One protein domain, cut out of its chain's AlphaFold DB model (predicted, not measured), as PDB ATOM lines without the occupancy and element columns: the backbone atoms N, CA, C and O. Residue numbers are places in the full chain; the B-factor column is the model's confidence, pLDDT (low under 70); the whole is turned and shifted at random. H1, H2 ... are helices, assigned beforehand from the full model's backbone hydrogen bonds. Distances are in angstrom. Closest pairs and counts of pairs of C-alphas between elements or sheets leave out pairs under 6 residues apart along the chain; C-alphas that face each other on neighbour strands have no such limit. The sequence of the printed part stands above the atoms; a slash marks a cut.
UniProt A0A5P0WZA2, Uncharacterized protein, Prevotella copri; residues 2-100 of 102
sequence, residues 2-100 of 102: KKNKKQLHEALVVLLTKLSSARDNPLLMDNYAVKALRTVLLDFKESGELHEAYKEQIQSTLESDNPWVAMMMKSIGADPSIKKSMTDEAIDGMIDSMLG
ATOM      1  N   LYS A   2     -32.175  44.147  48.212       59.75
ATOM      2  CA  LYS A   2     -31.897  44.033  46.756       59.75
ATOM      3  C   LYS A   2     -32.909  43.213  45.922       59.75
ATOM      4  O   LYS A   2     -33.120  43.529  44.760       59.75
ATOM      5  N   LYS A   3     -33.551  42.185  46.497       64.25
ATOM      6  CA  LYS A   3     -34.470  41.290  45.760       64.25
ATOM      7  C   LYS A   3     -35.773  41.984  45.329       64.25
ATOM      8  O   LYS A   3     -36.218  41.774  44.210       64.25
ATOM      9  N   ASN A   4     -36.312  42.863  46.177       83.62
ATOM     10  CA  ASN A   4     -37.567  43.570  45.899       83.62
ATOM     11  C   ASN A   4     -37.409  44.591  44.765       83.62
ATOM     12  O   ASN A   4     -38.308  44.716  43.947       83.62
ATOM     13  N   LYS A   5     -36.258  45.279  44.686       87.88
ATOM     14  CA  LYS A   5     -35.984  46.255  43.617       87.88
ATOM     15  C   LYS A   5     -35.860  45.579  42.251       87.88
ATOM     16  O   LYS A   5     -36.502  46.005  41.304       87.88
ATOM     17  N   LYS A   6     -35.144  44.449  42.173       88.56
ATOM     18  CA  LYS A   6     -35.063  43.663  40.931       88.56
ATOM     19  C   LYS A   6     -36.440  43.178  40.465       88.56
ATOM     20  O   LYS A   6     -36.775  43.310  39.297       88.56
ATOM     21  N   GLN A   7     -37.249  42.650  41.387       91.06
ATOM     22  CA  GLN A   7     -38.609  42.202  41.073       91.06
ATOM     23  C   GLN A   7     -39.512  43.356  40.626       91.06
ATOM     24  O   GLN A   7     -40.336  43.165  39.738       91.06
ATOM     25  N   LEU A   8     -39.350  44.541  41.223       94.00
ATOM     26  CA  LEU A   8     -40.042  45.747  40.785       94.00
ATOM     27  C   LEU A   8     -39.637  46.111  39.357       94.00
ATOM     28  O   LEU A   8     -40.516  46.253  38.517       94.00
ATOM     29  N   HIS A   9     -38.341  46.196  39.059       93.75
ATOM     30  CA  HIS A   9     -37.861  46.526  37.718       93.75
ATOM     31  C   HIS A   9     -38.345  45.515  36.665       93.75
ATOM     32  O   HIS A   9     -38.909  45.910  35.648       93.75
ATOM     33  N   GLU A  10     -38.229  44.211  36.936       91.06
ATOM     34  CA  GLU A  10     -38.757  43.154  36.061       91.06
ATOM     35  C   GLU A  10     -40.272  43.320  35.829       91.06
ATOM     36  O   GLU A  10     -40.749  43.215  34.697       91.06
ATOM     37  N   ALA A  11     -41.038  43.628  36.882       94.44
ATOM     38  CA  ALA A  11     -42.472  43.873  36.765       94.44
ATOM     39  C   ALA A  11     -42.777  45.130  35.937       94.44
ATOM     40  O   ALA A  11     -43.647  45.081  35.069       94.44
ATOM     41  N   LEU A  12     -42.055  46.229  36.162       95.75
ATOM     42  CA  LEU A  12     -42.235  47.487  35.439       95.75
ATOM     43  C   LEU A  12     -42.015  47.306  33.938       95.75
ATOM     44  O   LEU A  12     -42.851  47.751  33.152       95.75
ATOM     45  N   VAL A  13     -40.970  46.586  33.524       92.56
ATOM     46  CA  VAL A  13     -40.734  46.382  32.090       92.56
ATOM     47  C   VAL A  13     -41.755  45.431  31.461       92.56
ATOM     48  O   VAL A  13     -42.224  45.676  30.345       92.56
ATOM     49  N   VAL A  14     -42.175  44.378  32.171       93.25
ATOM     50  CA  VAL A  14     -43.262  43.500  31.700       93.25
ATOM     51  C   VAL A  14     -44.560  44.290  31.520       93.25
ATOM     52  O   VAL A  14     -45.262  44.106  30.524       93.25
ATOM     53  N   LEU A  15     -44.881  45.172  32.465       95.12
ATOM     54  CA  LEU A  15     -46.066  46.021  32.417       95.12
ATOM     55  C   LEU A  15     -45.997  47.041  31.275       95.12
ATOM     56  O   LEU A  15     -46.969  47.156  30.530       95.12
ATOM     57  N   LEU A  16     -44.856  47.709  31.083       93.75
ATOM     58  CA  LEU A  16     -44.634  48.639  29.971       93.75
ATOM     59  C   LEU A  16     -44.787  47.939  28.612       93.75
ATOM     60  O   LEU A  16     -45.495  48.428  27.735       93.75
ATOM     61  N   THR A  17     -44.213  46.741  28.468       90.44
ATOM     62  CA  THR A  17     -44.334  45.928  27.245       90.44
ATOM     63  C   THR A  17     -45.792  45.563  26.964       90.44
ATOM     64  O   THR A  17     -46.272  45.704  25.840       90.44
ATOM     65  N   LYS A  18     -46.532  45.124  27.992       90.62
ATOM     66  CA  LYS A  18     -47.958  44.790  27.863       90.62
ATOM     67  C   LYS A  18     -48.809  46.009  27.516       90.62
ATOM     68  O   LYS A  18     -49.727  45.867  26.712       90.62
ATOM     69  N   LEU A  19     -48.516  47.172  28.100       92.75
ATOM     70  CA  LEU A  19     -49.191  48.423  27.761       92.75
ATOM     71  C   LEU A  19     -48.964  48.769  26.286       92.75
ATOM     72  O   LEU A  19     -49.939  49.001  25.572       92.75
ATOM     73  N   SER A  20     -47.708  48.736  25.830       89.50
ATOM     74  CA  SER A  20     -47.355  49.006  24.435       89.50
ATOM     75  C   SER A  20     -48.129  48.087  23.487       89.50
ATOM     76  O   SER A  20     -48.790  48.574  22.576       89.50
ATOM     77  N   SER A  21     -48.147  46.773  23.746       87.50
ATOM     78  CA  SER A  21     -48.908  45.821  22.921       87.50
ATOM     79  C   SER A  21     -50.424  46.034  22.979       87.50
ATOM     80  O   SER A  21     -51.118  45.800  21.993       87.50
ATOM     81  N   ALA A  22     -50.971  46.437  24.129       89.12
ATOM     82  CA  ALA A  22     -52.400  46.707  24.261       89.12
ATOM     83  C   ALA A  22     -52.818  47.960  23.482       89.12
ATOM     84  O   ALA A  22     -53.928  48.005  22.957       89.12
ATOM     85  N   ARG A  23     -51.938  48.959  23.382       84.50
ATOM     86  CA  ARG A  23     -52.201  50.201  22.649       84.50
ATOM     87  C   ARG A  23     -52.278  49.992  21.136       84.50
ATOM     88  O   ARG A  23     -53.070  50.666  20.487       84.50
ATOM     89  N   ASP A  24     -51.546  49.020  20.595       84.06
ATOM     90  CA  ASP A  24     -51.645  48.634  19.178       84.06
ATOM     91  C   ASP A  24     -53.014  48.019  18.821       84.06
ATOM     92  O   ASP A  24     -53.318  47.781  17.651       84.06
ATOM     93  N   ASN A  25     -53.867  47.772  19.822       85.62
ATOM     94  CA  ASN A  25     -55.244  47.339  19.643       85.62
ATOM     95  C   ASN A  25     -56.233  48.503  19.896       85.62
ATOM     96  O   ASN A  25     -56.462  48.875  21.053       85.62
ATOM     97  N   PRO A  26     -56.921  49.014  18.854       81.56
ATOM     98  CA  PRO A  26     -57.883  50.114  18.981       81.56
ATOM     99  C   PRO A  26     -59.025  49.846  19.969       81.56
ATOM    100  O   PRO A  26     -59.565  50.777  20.559       81.56
ATOM    101  N   LEU A  27     -59.391  48.577  20.189       85.38
ATOM    102  CA  LEU A  27     -60.459  48.199  21.123       85.38
ATOM    103  C   LEU A  27     -60.033  48.307  22.593       85.38
ATOM    104  O   LEU A  27     -60.882  48.333  23.484       85.38
ATOM    105  N   LEU A  28     -58.725  48.328  22.857       84.62
ATOM    106  CA  LEU A  28     -58.163  48.357  24.205       84.62
ATOM    107  C   LEU A  28     -57.623  49.734  24.591       84.62
ATOM    108  O   LEU A  28     -57.509  50.009  25.781       84.62
ATOM    109  N   MET A  29     -57.346  50.613  23.627       76.94
ATOM    110  CA  MET A  29     -56.783  51.944  23.878       76.94
ATOM    111  C   MET A  29     -57.622  52.778  24.865       76.94
ATOM    112  O   MET A  29     -57.073  53.440  25.746       76.94
ATOM    113  N   ASP A  30     -58.953  52.694  24.778       83.50
ATOM    114  CA  ASP A  30     -59.866  53.416  25.670       83.50
ATOM    115  C   ASP A  30     -60.269  52.657  26.941       83.50
ATOM    116  O   ASP A  30     -61.017  53.184  27.773       83.50
ATOM    117  N   ASN A  31     -59.754  51.441  27.125       91.75
ATOM    118  CA  ASN A  31     -60.083  50.593  28.259       91.75
ATOM    119  C   ASN A  31     -59.607  51.212  29.585       91.75
ATOM    120  O   ASN A  31     -58.469  51.667  29.712       91.75
ATOM    121  N   TYR A  32     -60.466  51.168  30.608       91.44
ATOM    122  CA  TYR A  32     -60.165  51.698  31.942       91.44
ATOM    123  C   TYR A  32     -58.866  51.132  32.538       91.44
ATOM    124  O   TYR A  32     -58.060  51.887  33.076       91.44
ATOM    125  N   ALA A  33     -58.626  49.824  32.411       90.62
ATOM    126  CA  ALA A  33     -57.429  49.188  32.951       90.62
ATOM    127  C   ALA A  33     -56.158  49.614  32.201       90.62
ATOM    128  O   ALA A  33     -55.118  49.791  32.826       90.62
ATOM    129  N   VAL A  34     -56.244  49.828  30.883       91.00
ATOM    130  CA  VAL A  34     -55.126  50.332  30.065       91.00
ATOM    131  C   VAL A  34     -54.776  51.764  30.467       91.00
ATOM    132  O   VAL A  34     -53.605  52.071  30.684       91.00
ATOM    133  N   LYS A  35     -55.786  52.621  30.663       91.81
ATOM    134  CA  LYS A  35     -55.600  53.993  31.162       91.81
ATOM    135  C   LYS A  35     -54.980  54.012  32.560       91.81
ATOM    136  O   LYS A  35     -53.991  54.705  32.767       91.81
ATOM    137  N   ALA A  36     -55.504  53.208  33.485       94.06
ATOM    138  CA  ALA A  36     -54.966  53.105  34.841       94.06
ATOM    139  C   ALA A  36     -53.516  52.595  34.852       94.06
ATOM    140  O   ALA A  36     -52.675  53.137  35.565       94.06
ATOM    141  N   LEU A  37     -53.204  51.590  34.028       95.00
ATOM    142  CA  LEU A  37     -51.845  51.075  33.886       95.00
ATOM    143  C   LEU A  37     -50.887  52.150  33.355       95.00
ATOM    144  O   LEU A  37     -49.790  52.296  33.893       95.00
ATOM    145  N   ARG A  38     -51.305  52.921  32.343       94.31
ATOM    146  CA  ARG A  38     -50.522  54.053  31.830       94.31
ATOM    147  C   ARG A  38     -50.248  55.081  32.924       94.31
ATOM    148  O   ARG A  38     -49.105  55.492  33.058       94.31
ATOM    149  N   THR A  39     -51.255  55.463  33.711       94.88
ATOM    150  CA  THR A  39     -51.082  56.413  34.822       94.88
ATOM    151  C   THR A  39     -50.047  55.920  35.828       94.88
ATOM    152  O   THR A  39     -49.111  56.645  36.135       94.88
ATOM    153  N   VAL A  40     -50.140  54.663  36.269       95.25
ATOM    154  CA  VAL A  40     -49.161  54.097  37.211       95.25
ATOM    155  C   VAL A  40     -47.749  54.094  36.618       95.25
ATOM    156  O   VAL A  40     -46.785  54.419  37.305       95.25
ATOM    157  N   LEU A  41     -47.599  53.733  35.340       96.19
ATOM    158  CA  LEU A  41     -46.291  53.742  34.683       96.19
ATOM    159  C   LEU A  41     -45.737  55.163  34.492       96.19
ATOM    160  O   LEU A  41     -44.524  55.335  34.561       96.19
ATOM    161  N   LEU A  42     -46.593  56.175  34.312       95.75
ATOM    162  CA  LEU A  42     -46.183  57.584  34.316       95.75
ATOM    163  C   LEU A  42     -45.640  58.001  35.686       95.75
ATOM    164  O   LEU A  42     -44.558  58.576  35.729       95.75
ATOM    165  N   ASP A  43     -46.294  57.621  36.786       96.12
ATOM    166  CA  ASP A  43     -45.790  57.908  38.140       96.12
ATOM    167  C   ASP A  43     -44.387  57.299  38.349       96.12
ATOM    168  O   ASP A  43     -43.473  57.934  38.883       96.12
ATOM    169  N   PHE A  44     -44.171  56.068  37.867       95.75
ATOM    170  CA  PHE A  44     -42.852  55.433  37.914       95.75
ATOM    171  C   PHE A  44     -41.836  56.080  36.964       95.75
ATOM    172  O   PHE A  44     -40.649  56.110  37.297       95.75
ATOM    173  N   LYS A  45     -42.269  56.624  35.820       94.69
ATOM    174  CA  LYS A  45     -41.415  57.423  34.930       94.69
ATOM    175  C   LYS A  45     -40.957  58.703  35.625       94.69
ATOM    176  O   LYS A  45     -39.762  58.972  35.653       94.69
ATOM    177  N   GLU A  46     -41.880  59.445  36.232       94.88
ATOM    178  CA  GLU A  46     -41.588  60.688  36.959       94.88
ATOM    179  C   GLU A  46     -40.634  60.459  38.139       94.88
ATOM    180  O   GLU A  46     -39.787  61.300  38.428       94.88
ATOM    181  N   SER A  47     -40.718  59.294  38.787       94.81
ATOM    182  CA  SER A  47     -39.791  58.908  39.857       94.81
ATOM    183  C   SER A  47     -38.386  58.501  39.381       94.81
ATOM    184  O   SER A  47     -37.489  58.342  40.208       94.81
ATOM    185  N   GLY A  48     -38.193  58.272  38.078       93.81
ATOM    186  CA  GLY A  48     -36.973  57.702  37.492       93.81
ATOM    187  C   GLY A  48     -36.856  56.174  37.602       93.81
ATOM    188  O   GLY A  48     -36.034  55.571  36.917       93.81
ATOM    189  N   GLU A  49     -37.698  55.504  38.393       95.31
ATOM    190  CA  GLU A  49     -37.618  54.049  38.587       95.31
ATOM    191  C   GLU A  49     -37.926  53.270  37.293       95.31
ATOM    192  O   GLU A  49     -37.325  52.225  37.044       95.31
ATOM    193  N   LEU A  50     -38.822  53.777  36.433       94.56
ATOM    194  CA  LEU A  50     -39.100  53.147  35.134       94.56
ATOM    195  C   LEU A  50     -37.911  53.259  34.168       94.56
ATOM    196  O   LEU A  50     -37.645  52.315  33.424       94.56
ATOM    197  N   HIS A  51     -37.187  54.382  34.208       93.69
ATOM    198  CA  HIS A  51     -35.972  54.591  33.420       93.69
ATOM    199  C   HIS A  51     -34.899  53.574  33.813       93.69
ATOM    200  O   HIS A  51     -34.403  52.827  32.969       93.69
ATOM    201  N   GLU A  52     -34.604  53.479  35.111       93.69
ATOM    202  CA  GLU A  52     -33.618  52.535  35.642       93.69
ATOM    203  C   GLU A  52     -33.999  51.080  35.339       93.69
ATOM    204  O   GLU A  52     -33.155  50.294  34.911       93.69
ATOM    205  N   ALA A  53     -35.281  50.724  35.472       92.06
ATOM    206  CA  ALA A  53     -35.766  49.388  35.139       92.06
ATOM    207  C   ALA A  53     -35.525  49.026  33.665       92.06
ATOM    208  O   ALA A  53     -35.056  47.929  33.351       92.06
ATOM    209  N   TYR A  54     -35.830  49.949  32.750       88.50
ATOM    210  CA  TYR A  54     -35.670  49.714  31.318       88.50
ATOM    211  C   TYR A  54     -34.191  49.697  30.907       88.50
ATOM    212  O   TYR A  54     -33.773  48.837  30.128       88.50
ATOM    213  N   LYS A  55     -33.372  50.573  31.500       88.44
ATOM    214  CA  LYS A  55     -31.914  50.602  31.337       88.44
ATOM    215  C   LYS A  55     -31.261  49.299  31.785       88.44
ATOM    216  O   LYS A  55     -30.497  48.709  31.019       88.44
ATOM    217  N   GLU A  56     -31.606  48.804  32.974       87.62
ATOM    218  CA  GLU A  56     -31.126  47.514  33.481       87.62
ATOM    219  C   GLU A  56     -31.521  46.358  32.553       87.62
ATOM    220  O   GLU A  56     -30.705  45.473  32.286       87.62
ATOM    221  N   GLN A  57     -32.747  46.364  32.018       83.56
ATOM    222  CA  GLN A  57     -33.188  45.330  31.086       83.56
ATOM    223  C   GLN A  57     -32.417  45.365  29.764       83.56
ATOM    224  O   GLN A  57     -32.006  44.310  29.269       83.56
ATOM    225  N   ILE A  58     -32.204  46.546  29.185       78.56
ATOM    226  CA  ILE A  58     -31.424  46.691  27.953       78.56
ATOM    227  C   ILE A  58     -29.990  46.252  28.200       78.56
ATOM    228  O   ILE A  58     -29.472  45.438  27.441       78.56
ATOM    229  N   GLN A  59     -29.373  46.703  29.289       78.31
ATOM    230  CA  GLN A  59     -28.014  46.312  29.628       78.31
ATOM    231  C   GLN A  59     -27.899  44.796  29.841       78.31
ATOM    232  O   GLN A  59     -27.041  44.164  29.230       78.31
ATOM    233  N   SER A  60     -28.821  44.179  30.586       75.88
ATOM    234  CA  SER A  60     -28.871  42.720  30.749       75.88
ATOM    235  C   SER A  60     -29.068  41.986  29.421       75.88
ATOM    236  O   SER A  60     -28.565  40.877  29.250       75.88
ATOM    237  N   THR A  61     -29.813  42.576  28.488       72.38
ATOM    238  CA  THR A  61     -30.048  42.019  27.151       72.38
ATOM    239  C   THR A  61     -28.786  42.131  26.291       72.38
ATOM    240  O   THR A  61     -28.413  41.166  25.630       72.38
ATOM    241  N   LEU A  62     -28.080  43.260  26.346       69.56
ATOM    242  CA  LEU A  62     -26.819  43.513  25.637       69.56
ATOM    243  C   LEU A  62     -25.639  42.691  26.169       69.56
ATOM    244  O   LEU A  62     -24.735  42.335  25.406       69.56
ATOM    245  N   GLU A  63     -25.639  42.409  27.468       71.00
ATOM    246  CA  GLU A  63     -24.681  41.528  28.139       71.00
ATOM    247  C   GLU A  63     -25.024  40.044  27.946       71.00
ATOM    248  O   GLU A  63     -24.181  39.185  28.199       71.00
ATOM    249  N   SER A  64     -26.230  39.726  27.463       67.81
ATOM    250  CA  SER A  64     -26.588  38.356  27.109       67.81
ATOM    251  C   SER A  64     -25.970  37.965  25.765       67.81
ATOM    252  O   SER A  64     -26.081  38.693  24.778       67.81
ATOM    253  N   ASP A  65     -25.390  36.766  25.684       64.44
ATOM    254  CA  ASP A  65     -24.933  36.151  24.426       64.44
ATOM    255  C   ASP A  65     -26.117  35.669  23.557       64.44
ATOM    256  O   ASP A  65     -26.080  34.609  22.931       64.44
ATOM    257  N   ASN A  66     -27.225  36.419  23.539       62.25
ATOM    258  CA  ASN A  66     -28.424  36.061  22.799       62.25
ATOM    259  C   ASN A  66     -28.240  36.380  21.298       62.25
ATOM    260  O   ASN A  66     -28.050  37.548  20.933       62.25
ATOM    261  N   PRO A  67     -28.365  35.383  20.398       62.72
ATOM    262  CA  PRO A  67     -28.219  35.574  18.953       62.72
ATOM    263  C   PRO A  67     -29.143  36.649  18.360       62.72
ATOM    264  O   PRO A  67     -28.765  37.328  17.405       62.72
ATOM    265  N   TRP A  68     -30.336  36.840  18.932       60.78
ATOM    266  CA  TRP A  68     -31.285  37.864  18.487       60.78
ATOM    267  C   TRP A  68     -30.796  39.284  18.791       60.78
ATOM    268  O   TRP A  68     -30.960  40.185  17.971       60.78
ATOM    269  N   VAL A  69     -30.113  39.475  19.921       62.75
ATOM    270  CA  VAL A  69     -29.523  40.762  20.317       62.75
ATOM    271  C   VAL A  69     -28.352  41.110  19.406       62.75
ATOM    272  O   VAL A  69     -28.259  42.233  18.916       62.75
ATOM    273  N   ALA A  70     -27.505  40.127  19.090       62.84
ATOM    274  CA  ALA A  70     -26.436  40.295  18.109       62.84
ATOM    275  C   ALA A  70     -26.984  40.673  16.718       62.84
ATOM    276  O   ALA A  70     -26.413  41.520  16.031       62.84
ATOM    277  N   MET A  71     -28.115  40.082  16.317       63.44
ATOM    278  CA  MET A  71     -28.786  40.389  15.052       63.44
ATOM    279  C   MET A  71     -29.407  41.795  15.047       63.44
ATOM    280  O   MET A  71     -29.233  42.520  14.067       63.44
ATOM    281  N   MET A  72     -30.057  42.207  16.141       62.69
ATOM    282  CA  MET A  72     -30.580  43.566  16.317       62.69
ATOM    283  C   MET A  72     -29.466  44.611  16.248       62.69
ATOM    284  O   MET A  72     -29.554  45.503  15.406       62.69
ATOM    285  N   MET A  73     -28.389  44.464  17.026       61.19
ATOM    286  CA  MET A  73     -27.251  45.402  17.018       61.19
ATOM    287  C   MET A  73     -26.622  45.525  15.624       61.19
ATOM    288  O   MET A  73     -26.319  46.624  15.161       61.19
ATOM    289  N   LYS A  74     -26.504  44.404  14.904       60.66
ATOM    290  CA  LYS A  74     -26.031  44.396  13.516       60.66
ATOM    291  C   LYS A  74     -26.977  45.147  12.569       60.66
ATOM    292  O   LYS A  74     -26.500  45.804  11.649       60.66
ATOM    293  N   SER A  75     -28.293  45.060  12.780       53.25
ATOM    294  CA  SER A  75     -29.300  45.715  11.929       53.25
ATOM    295  C   SER A  75     -29.352  47.236  12.097       53.25
ATOM    296  O   SER A  75     -29.563  47.941  11.116       53.25
ATOM    297  N   ILE A  76     -29.079  47.744  13.302       56.91
ATOM    298  CA  ILE A  76     -28.993  49.188  13.584       56.91
ATOM    299  C   ILE A  76     -27.601  49.773  13.284       56.91
ATOM    300  O   ILE A  76     -27.333  50.924  13.613       56.91
ATOM    301  N   GLY A  77     -26.703  48.991  12.667       52.56
ATOM    302  CA  GLY A  77     -25.344  49.425  12.328       52.56
ATOM    303  C   GLY A  77     -24.491  49.767  13.551       52.56
ATOM    304  O   GLY A  77     -23.528  50.522  13.432       52.56
ATOM    305  N   ALA A  78     -24.858  49.247  14.725       53.47
ATOM    306  CA  ALA A  78     -24.229  49.608  15.978       53.47
ATOM    307  C   ALA A  78     -22.805  49.057  16.054       53.47
ATOM    308  O   ALA A  78     -22.579  47.846  16.097       53.47
ATOM    309  N   ASP A  79     -21.842  49.973  16.108       53.88
ATOM    310  CA  ASP A  79     -20.475  49.682  16.512       53.88
ATOM    311  C   ASP A  79     -20.491  49.063  17.936       53.88
ATOM    312  O   ASP A  79     -21.316  49.463  18.765       53.88
ATOM    313  N   PRO A  80     -19.627  48.085  18.272       51.28
ATOM    314  CA  PRO A  80     -19.501  47.534  19.628       51.28
ATOM    315  C   PRO A  80     -19.288  48.583  20.742       51.28
ATOM    316  O   PRO A  80     -19.460  48.256  21.916       51.28
ATOM    317  N   SER A  81     -18.976  49.837  20.411       50.50
ATOM    318  CA  SER A  81     -19.021  50.992  21.324       50.50
ATOM    319  C   SER A  81     -20.440  51.426  21.750       50.50
ATOM    320  O   SER A  81     -20.616  51.838  22.897       50.50
ATOM    321  N   ILE A  82     -21.475  51.234  20.919       52.06
ATOM    322  CA  ILE A  82     -22.898  51.447  21.277       52.06
ATOM    323  C   ILE A  82     -23.341  50.474  22.374       52.06
ATOM    324  O   ILE A  82     -24.191  50.806  23.198       52.06
ATOM    325  N   LYS A  83     -22.685  49.309  22.465       51.53
ATOM    326  CA  LYS A  83     -22.875  48.317  23.535       51.53
ATOM    327  C   LYS A  83     -22.686  48.914  24.942       51.53
ATOM    328  O   LYS A  83     -23.117  48.300  25.910       51.53
ATOM    329  N   LYS A  84     -22.043  50.088  25.056       51.69
ATOM    330  CA  LYS A  84     -21.715  50.765  26.319       51.69
ATOM    331  C   LYS A  84     -22.442  52.103  26.538       51.69
ATOM    332  O   LYS A  84     -22.375  52.625  27.645       51.69
ATOM    333  N   SER A  85     -23.120  52.666  25.534       53.12
ATOM    334  CA  SER A  85     -23.767  53.982  25.651       53.12
ATOM    335  C   SER A  85     -25.021  54.093  24.781       53.12
ATOM    336  O   SER A  85     -25.052  54.841  23.802       53.12
ATOM    337  N   MET A  86     -26.079  53.361  25.131       65.06
ATOM    338  CA  MET A  86     -27.407  53.902  24.840       65.06
ATOM    339  C   MET A  86     -27.570  55.127  25.736       65.06
ATOM    340  O   MET A  86     -27.370  55.018  26.946       65.06
ATOM    341  N   THR A  87     -27.793  56.297  25.140       76.25
ATOM    342  CA  THR A  87     -27.907  57.528  25.923       76.25
ATOM    343  C   THR A  87     -29.222  57.511  26.695       76.25
ATOM    344  O   THR A  87     -30.200  56.901  26.249       76.25
ATOM    345  N   ASP A  88     -29.246  58.148  27.863       82.81
ATOM    346  CA  ASP A  88     -30.437  58.175  28.712       82.81
ATOM    347  C   ASP A  88     -31.627  58.815  27.965       82.81
ATOM    348  O   ASP A  88     -32.758  58.353  28.085       82.81
ATOM    349  N   GLU A  89     -31.364  59.753  27.048       85.12
ATOM    350  CA  GLU A  89     -32.382  60.363  26.187       85.12
ATOM    351  C   GLU A  89     -32.996  59.371  25.187       85.12
ATOM    352  O   GLU A  89     -34.185  59.450  24.878       85.12
ATOM    353  N   ALA A  90     -32.208  58.420  24.670       84.31
ATOM    354  CA  ALA A  90     -32.724  57.382  23.782       84.31
ATOM    355  C   ALA A  90     -33.617  56.390  24.545       84.31
ATOM    356  O   ALA A  90     -34.632  55.935  24.015       84.31
ATOM    357  N   ILE A  91     -33.255  56.082  25.794       86.94
ATOM    358  CA  ILE A  91     -34.064  55.264  26.706       86.94
ATOM    359  C   ILE A  91     -35.387  55.971  27.007       86.94
ATOM    360  O   ILE A  91     -36.448  55.366  26.856       86.94
ATOM    361  N   ASP A  92     -35.335  57.251  27.363       89.06
ATOM    362  CA  ASP A  92     -36.528  58.043  27.655       89.06
ATOM    363  C   ASP A  92     -37.448  58.158  26.441       89.06
ATOM    364  O   ASP A  92     -38.653  57.944  26.569       89.06
ATOM    365  N   GLY A  93     -36.892  58.383  25.245       87.56
ATOM    366  CA  GLY A  93     -37.663  58.409  24.002       87.56
ATOM    367  C   GLY A  93     -38.363  57.080  23.697       87.56
ATOM    368  O   GLY A  93     -39.515  57.067  23.263       87.56
ATOM    369  N   MET A  94     -37.711  55.945  23.970       89.50
ATOM    370  CA  MET A  94     -38.343  54.626  23.851       89.50
ATOM    371  C   MET A  94     -39.478  54.439  24.862       89.50
ATOM    372  O   MET A  94     -40.548  53.953  24.492       89.50
ATOM    373  N   ILE A  95     -39.262  54.824  26.122       91.44
ATOM    374  CA  ILE A  95     -40.282  54.741  27.174       91.44
ATOM    375  C   ILE A  95     -41.482  55.620  26.812       91.44
ATOM    376  O   ILE A  95     -42.618  55.156  26.898       91.44
ATOM    377  N   ASP A  96     -41.255  56.850  26.353       92.62
ATOM    378  CA  ASP A  96     -42.321  57.757  25.931       92.62
ATOM    379  C   ASP A  96     -43.121  57.208  24.757       92.62
ATOM    380  O   ASP A  96     -44.355  57.193  24.819       92.62
ATOM    381  N   SER A  97     -42.437  56.642  23.762       89.69
ATOM    382  CA  SER A  97     -43.101  55.948  22.663       89.69
ATOM    383  C   SER A  97     -43.920  54.756  23.157       89.69
ATOM    384  O   SER A  97     -45.028  54.538  22.683       89.69
ATOM    385  N   MET A  98     -43.468  53.990  24.154       89.94
ATOM    386  CA  MET A  98     -44.234  52.871  24.737       89.94
ATOM    387  C   MET A  98     -45.389  53.311  25.647       89.94
ATOM    388  O   MET A  98     -46.361  52.571  25.810       89.94
ATOM    389  N   LEU A  99     -45.329  54.523  26.198       91.06
ATOM    390  CA  LEU A  99     -46.411  55.140  26.973       91.06
ATOM    391  C   LEU A  99     -47.437  55.860  26.089       91.06
ATOM    392  O   LEU A  99     -48.595  55.999  26.485       91.06
ATOM    393  N   GLY A 100     -47.048  56.253  24.876       85.12
ATOM    394  CA  GLY A 100     -47.903  56.948  23.911       85.12
ATOM    395  C   GLY A 100     -47.965  58.434  24.226       85.12
ATOM    396  O   GLY A 100     -49.051  59.023  24.227       85.12
TER     397      GLY A 100
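Overview. This is residues 2 to 100 of the 102 residues of an uncharacterized protein of Prevotella copri (UniProt A0A5P0WZA2). Four helices, H1, H3, H4 and H6, pack into a core of mostly crossed helices, with the long H1 crossing H4; beyond the end of H4, H5 and residues 76 to 87 make a small head, and the short H2 sits at the opposite end, between H1 and H3. The printed part has 99 residues, with six named helices, H1 to H6, and no named strand; the class is all helix. It is only just compact, close to loose, with a radius of gyration of the C-alphas of 14.7 A and spans of 42 by 34 by 23 A.

Along the chain. Find C-alpha 2 at (-31.897, 44.033, 46.756); from there H1, residues 2 to 23, runs 32.1 A. Next come H2, residues 26 to 29, H3, residues 32 to 46, 21.2 A, and H4, residues 49 to 62, 19.9 A. H5 is residues 67 to 75, and H6, residues 88 to 99, runs 16.4 A to C-alpha 99 at (-46.411, 55.140, 26.973).

Arrangement. Start at the hub, H1: its residues 8 to 13 touch H4 about perpendicular, at 90 degrees, the closest C-alphas being His 9 and Ala 53, 4.4 A. H1 touches H3 at a steep tilt of 49 degrees, opposite ways; look at C-alphas 19 and 34, the closest, 6.6 A. Residues 16 to 20 of H1 touch H6, closest at C-alphas 20 and 98, 5.0 A. H5 is close to H4 but not clearly touching, closest at C-alphas 62 and 69, 6.6 A, and apart from H1. Every O i to N i+4 pair is within hydrogen-bond range in H1, H3, H4, H5 and H6; H2 is too short for one.

Size, cuts and confidence. The farthest C-alphas, Tyr 32 and Pro 80, are 42.7 A apart. The printed part has no cut; the H5 to H6 link is long. Look for pLDDT under 70 at residues 2 to 3, 62 and 64 to 86.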